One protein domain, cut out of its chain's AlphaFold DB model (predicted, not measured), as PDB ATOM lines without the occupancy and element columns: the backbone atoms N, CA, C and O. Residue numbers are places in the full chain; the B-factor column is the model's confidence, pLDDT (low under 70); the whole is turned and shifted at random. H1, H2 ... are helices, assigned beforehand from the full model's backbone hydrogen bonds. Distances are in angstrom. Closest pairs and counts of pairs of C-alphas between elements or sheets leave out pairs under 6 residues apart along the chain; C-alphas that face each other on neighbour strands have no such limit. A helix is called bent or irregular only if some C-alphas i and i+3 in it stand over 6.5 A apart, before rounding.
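AT A GLANCE: This is residues 11 to 73 of the 487 residues of the protein "Protein LYRIC-like" of Echeneis naucrates (UniProt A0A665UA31). Two long helices make an L: H2 begins beside the early part of H1, and its residues 56 to 73 stick out as a free arm. The link of residues 36 to 47 folds back from the far end of H1 to the corner where the two helices meet. The printed part has 63 residues with two named helices, H1 then H2, and no named strand; the class is all helix. The whole is loose, with a radius of gyration of the C-alphas of 14.5 A, and flat, spanning 41 by 35 by 14 A.

IN THESE COORDINATES: H2, the longest helix with 26 residues, is residues 48 to 73 and measures 37.8 A from first to last C-alpha. It begins with C-alpha 48 at (39.136, 14.902, 9.947) and ends with C-alpha 73 at (28.396, -18.414, -4.414). H1 is residues 11 to 35, 35.3 A long, beginning with C-alpha 11 at (32.900, 21.485, 3.657). Neither helix is bent or irregular.

HOW THE PARTS SIT: H2 touches H1 with residues 48 to 52 alone, and H1 touches H2 with residues 13 to 21 alone. The closest C-alphas of the two helices are those of Ser 48 and Ser 17, 5.2 A apart. Their lines are about perpendicular, only just, at 72 degrees. Their centres are 18.2 A apart. Residues 56 to 73, which belong to H2, stand free. Every O i to N i+4 pair of H1 is within hydrogen-bond range, and in H2 21 of 22 are.

THE WHOLE: The two C-alphas farthest apart are those of Leu 45 and Leu 73, at 42.7 A. Without residues 56 to 73 the body spans 35 by 15 by 14 A. The link from H1 to H2, 12 residues, is long. The printed part has no cut. The mean pLDDT of the printed part is 87.8, and residues 71 to 73 are under 70.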
ATOM      1  N   ASP A  11      34.092  21.250   2.822       91.56
ATOM      2  CA  ASP A  11      32.900  21.485   3.657       91.56
ATOM      3  C   ASP A  11      32.134  20.177   3.950       91.56
ATOM      4  O   ASP A  11      31.786  19.885   5.096       91.56
ATOM      5  N   LYS A  12      31.948  19.310   2.941       91.75
ATOM      6  CA  LYS A  12      31.325  17.990   3.156       91.75
ATOM      7  C   LYS A  12      32.234  16.997   3.876       91.75
ATOM      8  O   LYS A  12      31.721  16.191   4.647       91.75
ATOM      9  N   ALA A  13      33.551  17.057   3.686       90.56
ATOM     10  CA  ALA A  13      34.489  16.236   4.449       90.56
ATOM     11  C   ALA A  13      34.507  16.618   5.941       90.56
ATOM     12  O   ALA A  13      34.534  15.736   6.795       90.56
ATOM     13  N   GLU A  14      34.439  17.912   6.260       91.69
ATOM     14  CA  GLU A  14      34.372  18.423   7.630       91.69
ATOM     15  C   GLU A  14      33.051  18.032   8.304       91.69
ATOM     16  O   GLU A  14      33.084  17.413   9.369       91.69
ATOM     17  N   LEU A  15      31.906  18.259   7.647       93.69
ATOM     18  CA  LEU A  15      30.584  17.877   8.164       93.69
ATOM     19  C   LEU A  15      30.464  16.362   8.401       93.69
ATOM     20  O   LEU A  15      30.024  15.938   9.471       93.69
ATOM     21  N   LEU A  16      30.914  15.533   7.448       92.12
ATOM     22  CA  LEU A  16      30.959  14.076   7.628       92.12
ATOM     23  C   LEU A  16      31.938  13.660   8.733       92.12
ATOM     24  O   LEU A  16      31.674  12.687   9.436       92.12
ATOM     25  N   SER A  17      33.044  14.388   8.925       91.75
ATOM     26  CA  SER A  17      33.985  14.101  10.011       91.75
ATOM     27  C   SER A  17      33.401  14.410  11.386       91.75
ATOM     28  O   SER A  17      33.651  13.644  12.308       91.75
ATOM     29  N   GLY A  18      32.589  15.466  11.517       91.06
ATOM     30  CA  GLY A  18      31.869  15.782  12.752       91.06
ATOM     31  C   GLY A  18      30.899  14.664  13.127       91.06
ATOM     32  O   GLY A  18      31.026  14.080  14.198       91.06
ATOM     33  N   ALA A  19      30.022  14.278  12.193       92.56
ATOM     34  CA  ALA A  19      29.074  13.181  12.397       92.56
ATOM     35  C   ALA A  19      29.769  11.836  12.697       92.56
ATOM     36  O   ALA A  19      29.310  11.075  13.546       92.56
ATOM     37  N   LEU A  20      30.905  11.541  12.048       91.19
ATOM     38  CA  LEU A  20      31.710  10.355  12.363       91.19
ATOM     39  C   LEU A  20      32.351  10.433  13.755       91.19
ATOM     40  O   LEU A  20      32.363   9.426  14.455       91.19
ATOM     41  N   LYS A  21      32.872  11.592  14.179       90.62
ATOM     42  CA  LYS A  21      33.429  11.775  15.531       90.62
ATOM     43  C   LYS A  21      32.360  11.602  16.607       90.62
ATOM     44  O   LYS A  21      32.590  10.866  17.559       90.62
ATOM     45  N   GLU A  22      31.188  12.203  16.423       93.50
ATOM     46  CA  GLU A  22      30.036  12.080  17.325       93.50
ATOM     47  C   GLU A  22      29.541  10.626  17.430       93.50
ATOM     48  O   GLU A  22      29.320  10.116  18.533       93.50
ATOM     49  N   LEU A  23      29.466   9.912  16.300       93.12
ATOM     50  CA  LEU A  23      29.132   8.485  16.259       93.12
ATOM     51  C   LEU A  23      30.212   7.599  16.909       93.12
ATOM     52  O   LEU A  23      29.884   6.590  17.529       93.12
ATOM     53  N   LEU A  24      31.495   7.968  16.810       90.31
ATOM     54  CA  LEU A  24      32.584   7.271  17.506       90.31
ATOM     55  C   LEU A  24      32.539   7.515  19.023       90.31
ATOM     56  O   LEU A  24      32.693   6.558  19.776       90.31
ATOM     57  N   SER A  25      32.299   8.751  19.472       91.00
ATOM     58  CA  SER A  25      32.169   9.092  20.898       91.00
ATOM     59  C   SER A  25      30.993   8.354  21.542       91.00
ATOM     60  O   SER A  25      31.180   7.601  22.496       91.00
ATOM     61  N   SER A  26      29.794   8.487  20.966       92.00
ATOM     62  CA  SER A  26      28.585   7.804  21.449       92.00
ATOM     63  C   SER A  26      28.680   6.277  21.325       92.00
ATOM     64  O   SER A  26      28.261   5.554  22.229       92.00
ATOM     65  N   GLY A  27      29.306   5.761  20.260       91.88
ATOM     66  CA  GLY A  27      29.589   4.335  20.092       91.88
ATOM     67  C   GLY A  27      30.572   3.779  21.131       91.88
ATOM     68  O   GLY A  27      30.372   2.671  21.630       91.88
ATOM     69  N   GLN A  28      31.599   4.545  21.514       90.19
ATOM     70  CA  GLN A  28      32.537   4.182  22.581       90.19
ATOM     71  C   GLN A  28      31.887   4.266  23.966       90.19
ATOM     72  O   GLN A  28      32.139   3.405  24.804       90.19
ATOM     73  N   GLU A  29      31.024   5.252  24.215       90.00
ATOM     74  CA  GLU A  29      30.235   5.325  25.448       90.00
ATOM     75  C   GLU A  29      29.261   4.149  25.565       90.00
ATOM     76  O   GLU A  29      29.206   3.510  26.616       90.00
ATOM     77  N   TYR A  30      28.582   3.777  24.476       91.19
ATOM     78  CA  TYR A  30      27.752   2.574  24.412       91.19
ATOM     79  C   TYR A  30      28.573   1.295  24.641       91.19
ATOM     80  O   TYR A  30      28.161   0.434  25.418       91.19
ATOM     81  N   ALA A  31      29.754   1.169  24.022       91.31
ATOM     82  CA  ALA A  31      30.643   0.020  24.213       91.31
ATOM     83  C   ALA A  31      31.147  -0.093  25.665       91.31
ATOM     84  O   ALA A  31      31.102  -1.179  26.250       91.31
ATOM     85  N   ARG A  32      31.533   1.034  26.278       90.06
ATOM     86  CA  ARG A  32      31.916   1.119  27.692       90.06
ATOM     87  C   ARG A  32      30.741   0.744  28.606       90.06
ATOM     88  O   ARG A  32      30.925  -0.042  29.527       90.06
ATOM     89  N   ALA A  33      29.533   1.237  28.325       91.00
ATOM     90  CA  ALA A  33      28.337   0.989  29.135       91.00
ATOM     91  C   ALA A  33      27.754  -0.432  28.995       91.00
ATOM     92  O   ALA A  33      27.144  -0.930  29.936       91.00
ATOM     93  N   ARG A  34      27.909  -1.089  27.834       91.62
ATOM     94  CA  ARG A  34      27.358  -2.435  27.573       91.62
ATOM     95  C   ARG A  34      28.349  -3.578  27.754       91.62
ATOM     96  O   ARG A  34      27.917  -4.674  28.091       91.62
ATOM     97  N   PHE A  35      29.640  -3.341  27.532       88.50
ATOM     98  CA  PHE A  35      30.673  -4.385  27.545       88.50
ATOM     99  C   PHE A  35      31.854  -4.073  28.477       88.50
ATOM    100  O   PHE A  35      32.789  -4.865  28.542       88.50
ATOM    101  N   GLY A  36      31.874  -2.915  29.150       88.12
ATOM    102  CA  GLY A  36      33.039  -2.443  29.916       88.12
ATOM    103  C   GLY A  36      34.242  -2.041  29.048       88.12
ATOM    104  O   GLY A  36      35.266  -1.608  29.572       88.12
ATOM    105  N   LEU A  37      34.131  -2.163  27.721       85.19
ATOM    106  CA  LEU A  37      35.220  -1.953  26.772       85.19
ATOM    107  C   LEU A  37      35.411  -0.462  26.482       85.19
ATOM    108  O   LEU A  37      34.799   0.090  25.567       85.19
ATOM    109  N   ASP A  38      36.300   0.186  27.233       85.75
ATOM    110  CA  ASP A  38      36.812   1.493  26.830       85.75
ATOM    111  C   ASP A  38      37.848   1.335  25.710       85.75
ATOM    112  O   ASP A  38      38.976   0.893  25.929       85.75
ATOM    113  N   LEU A  39      37.465   1.726  24.495       80.44
ATOM    114  CA  LEU A  39      38.347   1.710  23.325       80.44
ATOM    115  C   LEU A  39      39.486   2.745  23.410       80.44
ATOM    116  O   LEU A  39      40.360   2.754  22.546       80.44
ATOM    117  N   GLY A  40      39.471   3.653  24.395       80.44
ATOM    118  CA  GLY A  40      40.506   4.669  24.617       80.44
ATOM    119  C   GLY A  40      40.636   5.722  23.508       80.44
ATOM    120  O   GLY A  40      41.493   6.607  23.594       80.44
ATOM    121  N   LEU A  41      39.795   5.651  22.471       80.19
ATOM    122  CA  LEU A  41      39.812   6.564  21.337       80.19
ATOM    123  C   LEU A  41      39.479   7.984  21.807       80.19
ATOM    124  O   LEU A  41      38.655   8.209  22.692       80.19
ATOM    125  N   LYS A  42      40.153   8.960  21.198       82.31
ATOM    126  CA  LYS A  42      39.910  10.391  21.404       82.31
ATOM    127  C   LYS A  42      39.569  11.015  20.049       82.31
ATOM    128  O   LYS A  42      40.446  11.646  19.462       82.31
ATOM    129  N   PRO A  43      38.347  10.795  19.511       76.69
ATOM    130  CA  PRO A  43      37.951  11.253  18.173       76.69
ATOM    131  C   PRO A  43      38.218  12.750  17.952       76.69
ATOM    132  O   PRO A  43      38.665  13.140  16.874       76.69
ATOM    133  N   GLU A  44      38.081  13.572  18.993       79.31
ATOM    134  CA  GLU A  44      38.450  14.992  18.987       79.31
ATOM    135  C   GLU A  44      39.892  15.261  18.540       79.31
ATOM    136  O   GLU A  44      40.118  16.131  17.702       79.31
ATOM    137  N   LEU A  45      40.856  14.466  19.013       85.06
ATOM    138  CA  LEU A  45      42.284  14.665  18.751       85.06
ATOM    139  C   LEU A  45      42.709  14.235  17.333       85.06
ATOM    140  O   LEU A  45      43.772  14.634  16.861       85.06
ATOM    141  N   TYR A  46      41.896  13.435  16.635       81.75
ATOM    142  CA  TYR A  46      42.217  12.975  15.284       81.75
ATOM    143  C   TYR A  46      41.830  14.012  14.212       81.75
ATOM    144  O   TYR A  46      40.708  14.532  14.227       81.75
ATOM    145  N   PRO A  47      42.706  14.292  13.225       88.12
ATOM    146  CA  PRO A  47      42.352  15.110  12.069       88.12
ATOM    147  C   PRO A  47      41.200  14.495  11.264       88.12
ATOM    148  O   PRO A  47      41.162  13.281  11.055       88.12
ATOM    149  N   SER A  48      40.310  15.329  10.726       86.56
ATOM    150  CA  SER A  48      39.136  14.902   9.947       86.56
ATOM    151  C   SER A  48      39.464  13.945   8.794       86.56
ATOM    152  O   SER A  48      38.720  12.998   8.550       86.56
ATOM    153  N   TRP A  49      40.606  14.135   8.124       86.00
ATOM    154  CA  TRP A  49      41.054  13.249   7.045       86.00
ATOM    155  C   TRP A  49      41.438  11.844   7.534       86.00
ATOM    156  O   TRP A  49      41.239  10.883   6.795       86.00
ATOM    157  N   VAL A  50      41.931  11.699   8.770       90.81
ATOM    158  CA  VAL A  50      42.224  10.388   9.376       90.81
ATOM    159  C   VAL A  50      40.917   9.653   9.654       90.81
ATOM    160  O   VAL A  50      40.784   8.499   9.264       90.81
ATOM    161  N   VAL A  51      39.932  10.337  10.249       88.19
ATOM    162  CA  VAL A  51      38.614   9.762  10.576       88.19
ATOM    163  C   VAL A  51      37.856   9.328   9.313       88.19
ATOM    164  O   VAL A  51      37.303   8.231   9.270       88.19
ATOM    165  N   LEU A  52      37.880  10.136   8.245       89.38
ATOM    166  CA  LEU A  52      37.313   9.727   6.954       89.38
ATOM    167  C   LEU A  52      38.107   8.584   6.308       89.38
ATOM    168  O   LEU A  52      37.506   7.698   5.706       89.38
ATOM    169  N   SER A  53      39.439   8.573   6.430       89.50
ATOM    170  CA  SER A  53      40.275   7.519   5.848       89.50
ATOM    171  C   SER A  53      40.075   6.166   6.535       89.50
ATOM    172  O   SER A  53      39.983   5.160   5.834       89.50
ATOM    173  N   THR A  54      39.939   6.119   7.866       91.31
ATOM    174  CA  THR A  54      39.654   4.872   8.596       91.31
ATOM    175  C   THR A  54      38.239   4.370   8.322       91.31
ATOM    176  O   THR A  54      38.069   3.181   8.053       91.31
ATOM    177  N   ALA A  55      37.238   5.259   8.286       91.69
ATOM    178  CA  ALA A  55      35.873   4.905   7.894       91.69
ATOM    179  C   ALA A  55      35.812   4.356   6.453       91.69
ATOM    180  O   ALA A  55      35.201   3.313   6.209       91.69
ATOM    181  N   ALA A  56      36.503   4.998   5.505       92.81
ATOM    182  CA  ALA A  56      36.591   4.535   4.121       92.81
ATOM    183  C   ALA A  56      37.312   3.181   3.994       92.81
ATOM    184  O   ALA A  56      36.862   2.330   3.227       92.81
ATOM    185  N   LEU A  57      38.384   2.941   4.763       95.06
ATOM    186  CA  LEU A  57      39.052   1.634   4.812       95.06
ATOM    187  C   LEU A  57      38.134   0.546   5.382       95.06
ATOM    188  O   LEU A  57      38.071  -0.543   4.819       95.06
ATOM    189  N   GLY A  58      37.391   0.842   6.452       94.31
ATOM    190  CA  GLY A  58      36.416  -0.081   7.037       94.31
ATOM    191  C   GLY A  58      35.317  -0.469   6.046       94.31
ATOM    192  O   GLY A  58      35.050  -1.654   5.853       94.31
ATOM    193  N   LEU A  59      34.739   0.513   5.344       93.75
ATOM    194  CA  LEU A  59      33.738   0.278   4.297       93.75
ATOM    195  C   LEU A  59      34.310  -0.486   3.093       93.75
ATOM    196  O   LEU A  59      33.635  -1.359   2.549       93.75
ATOM    197  N   LEU A  60      35.557  -0.212   2.695       94.38
ATOM    198  CA  LEU A  60      36.235  -0.939   1.620       94.38
ATOM    199  C   LEU A  60      36.484  -2.405   2.003       94.38
ATOM    200  O   LEU A  60      36.185  -3.297   1.212       94.38
ATOM    201  N   LEU A  61      36.978  -2.670   3.216       94.31
ATOM    202  CA  LEU A  61      37.197  -4.027   3.727       94.31
ATOM    203  C   LEU A  61      35.879  -4.795   3.897       94.31
ATOM    204  O   LEU A  61      35.808  -5.967   3.524       94.31
ATOM    205  N   LEU A  62      34.820  -4.138   4.378       94.81
ATOM    206  CA  LEU A  62      33.474  -4.711   4.438       94.81
ATOM    207  C   LEU A  62      32.957  -5.057   3.033       94.81
ATOM    208  O   LEU A  62      32.460  -6.162   2.822       94.81
ATOM    209  N   GLY A  63      33.137  -4.161   2.057       92.88
ATOM    210  CA  GLY A  63      32.783  -4.394   0.656       92.88
ATOM    211  C   GLY A  63      33.565  -5.545   0.016       92.88
ATOM    212  O   GLY A  63      32.971  -6.369  -0.678       92.88
ATOM    213  N   LEU A  64      34.870  -5.660   0.285       92.56
ATOM    214  CA  LEU A  64      35.702  -6.780  -0.171       92.56
ATOM    215  C   LEU A  64      35.292  -8.105   0.486       92.56
ATOM    216  O   LEU A  64      35.217  -9.121  -0.202       92.56
ATOM    217  N   SER A  65      34.975  -8.098   1.783       92.00
ATOM    218  CA  SER A  65      34.453  -9.269   2.499       92.00
ATOM    219  C   SER A  65      33.112  -9.724   1.912       92.00
ATOM    220  O   SER A  65      32.943 -10.890   1.554       92.00
ATOM    221  N   TRP A  66      32.185  -8.789   1.683       92.25
ATOM    222  CA  TRP A  66      30.894  -9.070   1.052       92.25
ATOM    223  C   TRP A  66      31.056  -9.581  -0.388       92.25
ATOM    224  O   TRP A  66      30.372 -10.521  -0.799       92.25
ATOM    225  N   ALA A  67      32.003  -9.021  -1.147       90.00
ATOM    226  CA  ALA A  67      32.350  -9.486  -2.487       90.00
ATOM    227  C   ALA A  67      33.004 -10.879  -2.480       90.00
ATOM    228  O   ALA A  67      32.770 -11.648  -3.409       90.00
ATOM    229  N   ALA A  68      33.762 -11.249  -1.444       85.06
ATOM    230  CA  ALA A  68      34.298 -12.600  -1.283       85.06
ATOM    231  C   ALA A  68      33.193 -13.613  -0.935       85.06
ATOM    232  O   ALA A  68      33.100 -14.662  -1.570       85.06
ATOM    233  N   VAL A  69      32.305 -13.279   0.011       84.38
ATOM    234  CA  VAL A  69      31.195 -14.149   0.443       84.38
ATOM    235  C   VAL A  69      30.167 -14.342  -0.679       84.38
ATOM    236  O   VAL A  69      29.884 -15.474  -1.070       84.38
ATOM    237  N   CYS A  70      29.640 -13.263  -1.266       75.81
ATOM    238  CA  CYS A  70      28.690 -13.364  -2.380       75.81
ATOM    239  C   CYS A  70      29.360 -13.818  -3.687       75.81
ATOM    240  O   CYS A  70      28.743 -14.534  -4.478       75.81
ATOM    241  N   GLY A  71      30.626 -13.453  -3.906       61.47
ATOM    242  CA  GLY A  71      31.420 -13.921  -5.041       61.47
ATOM    243  C   GLY A  71      31.664 -15.425  -4.991       61.47
ATOM    244  O   GLY A  71      31.535 -16.078  -6.021       61.47
ATOM    245  N   GLY A  72      31.905 -16.009  -3.813       56.50
ATOM    246  CA  GLY A  72      32.053 -17.457  -3.641       56.50
ATOM    247  C   GLY A  72      30.849 -18.256  -4.156       56.50
ATOM    248  O   GLY A  72      31.028 -19.271  -4.832       56.50
ATOM    249  N   LEU A  73      29.624 -17.760  -3.939       55.09
ATOM    250  CA  LEU A  73      28.396 -18.414  -4.414       55.09
ATOM    251  C   LEU A  73      28.150 -18.280  -5.931       55.09
ATOM    252  O   LEU A  73      27.347 -19.038  -6.476       55.09
TER     253      LEU A  73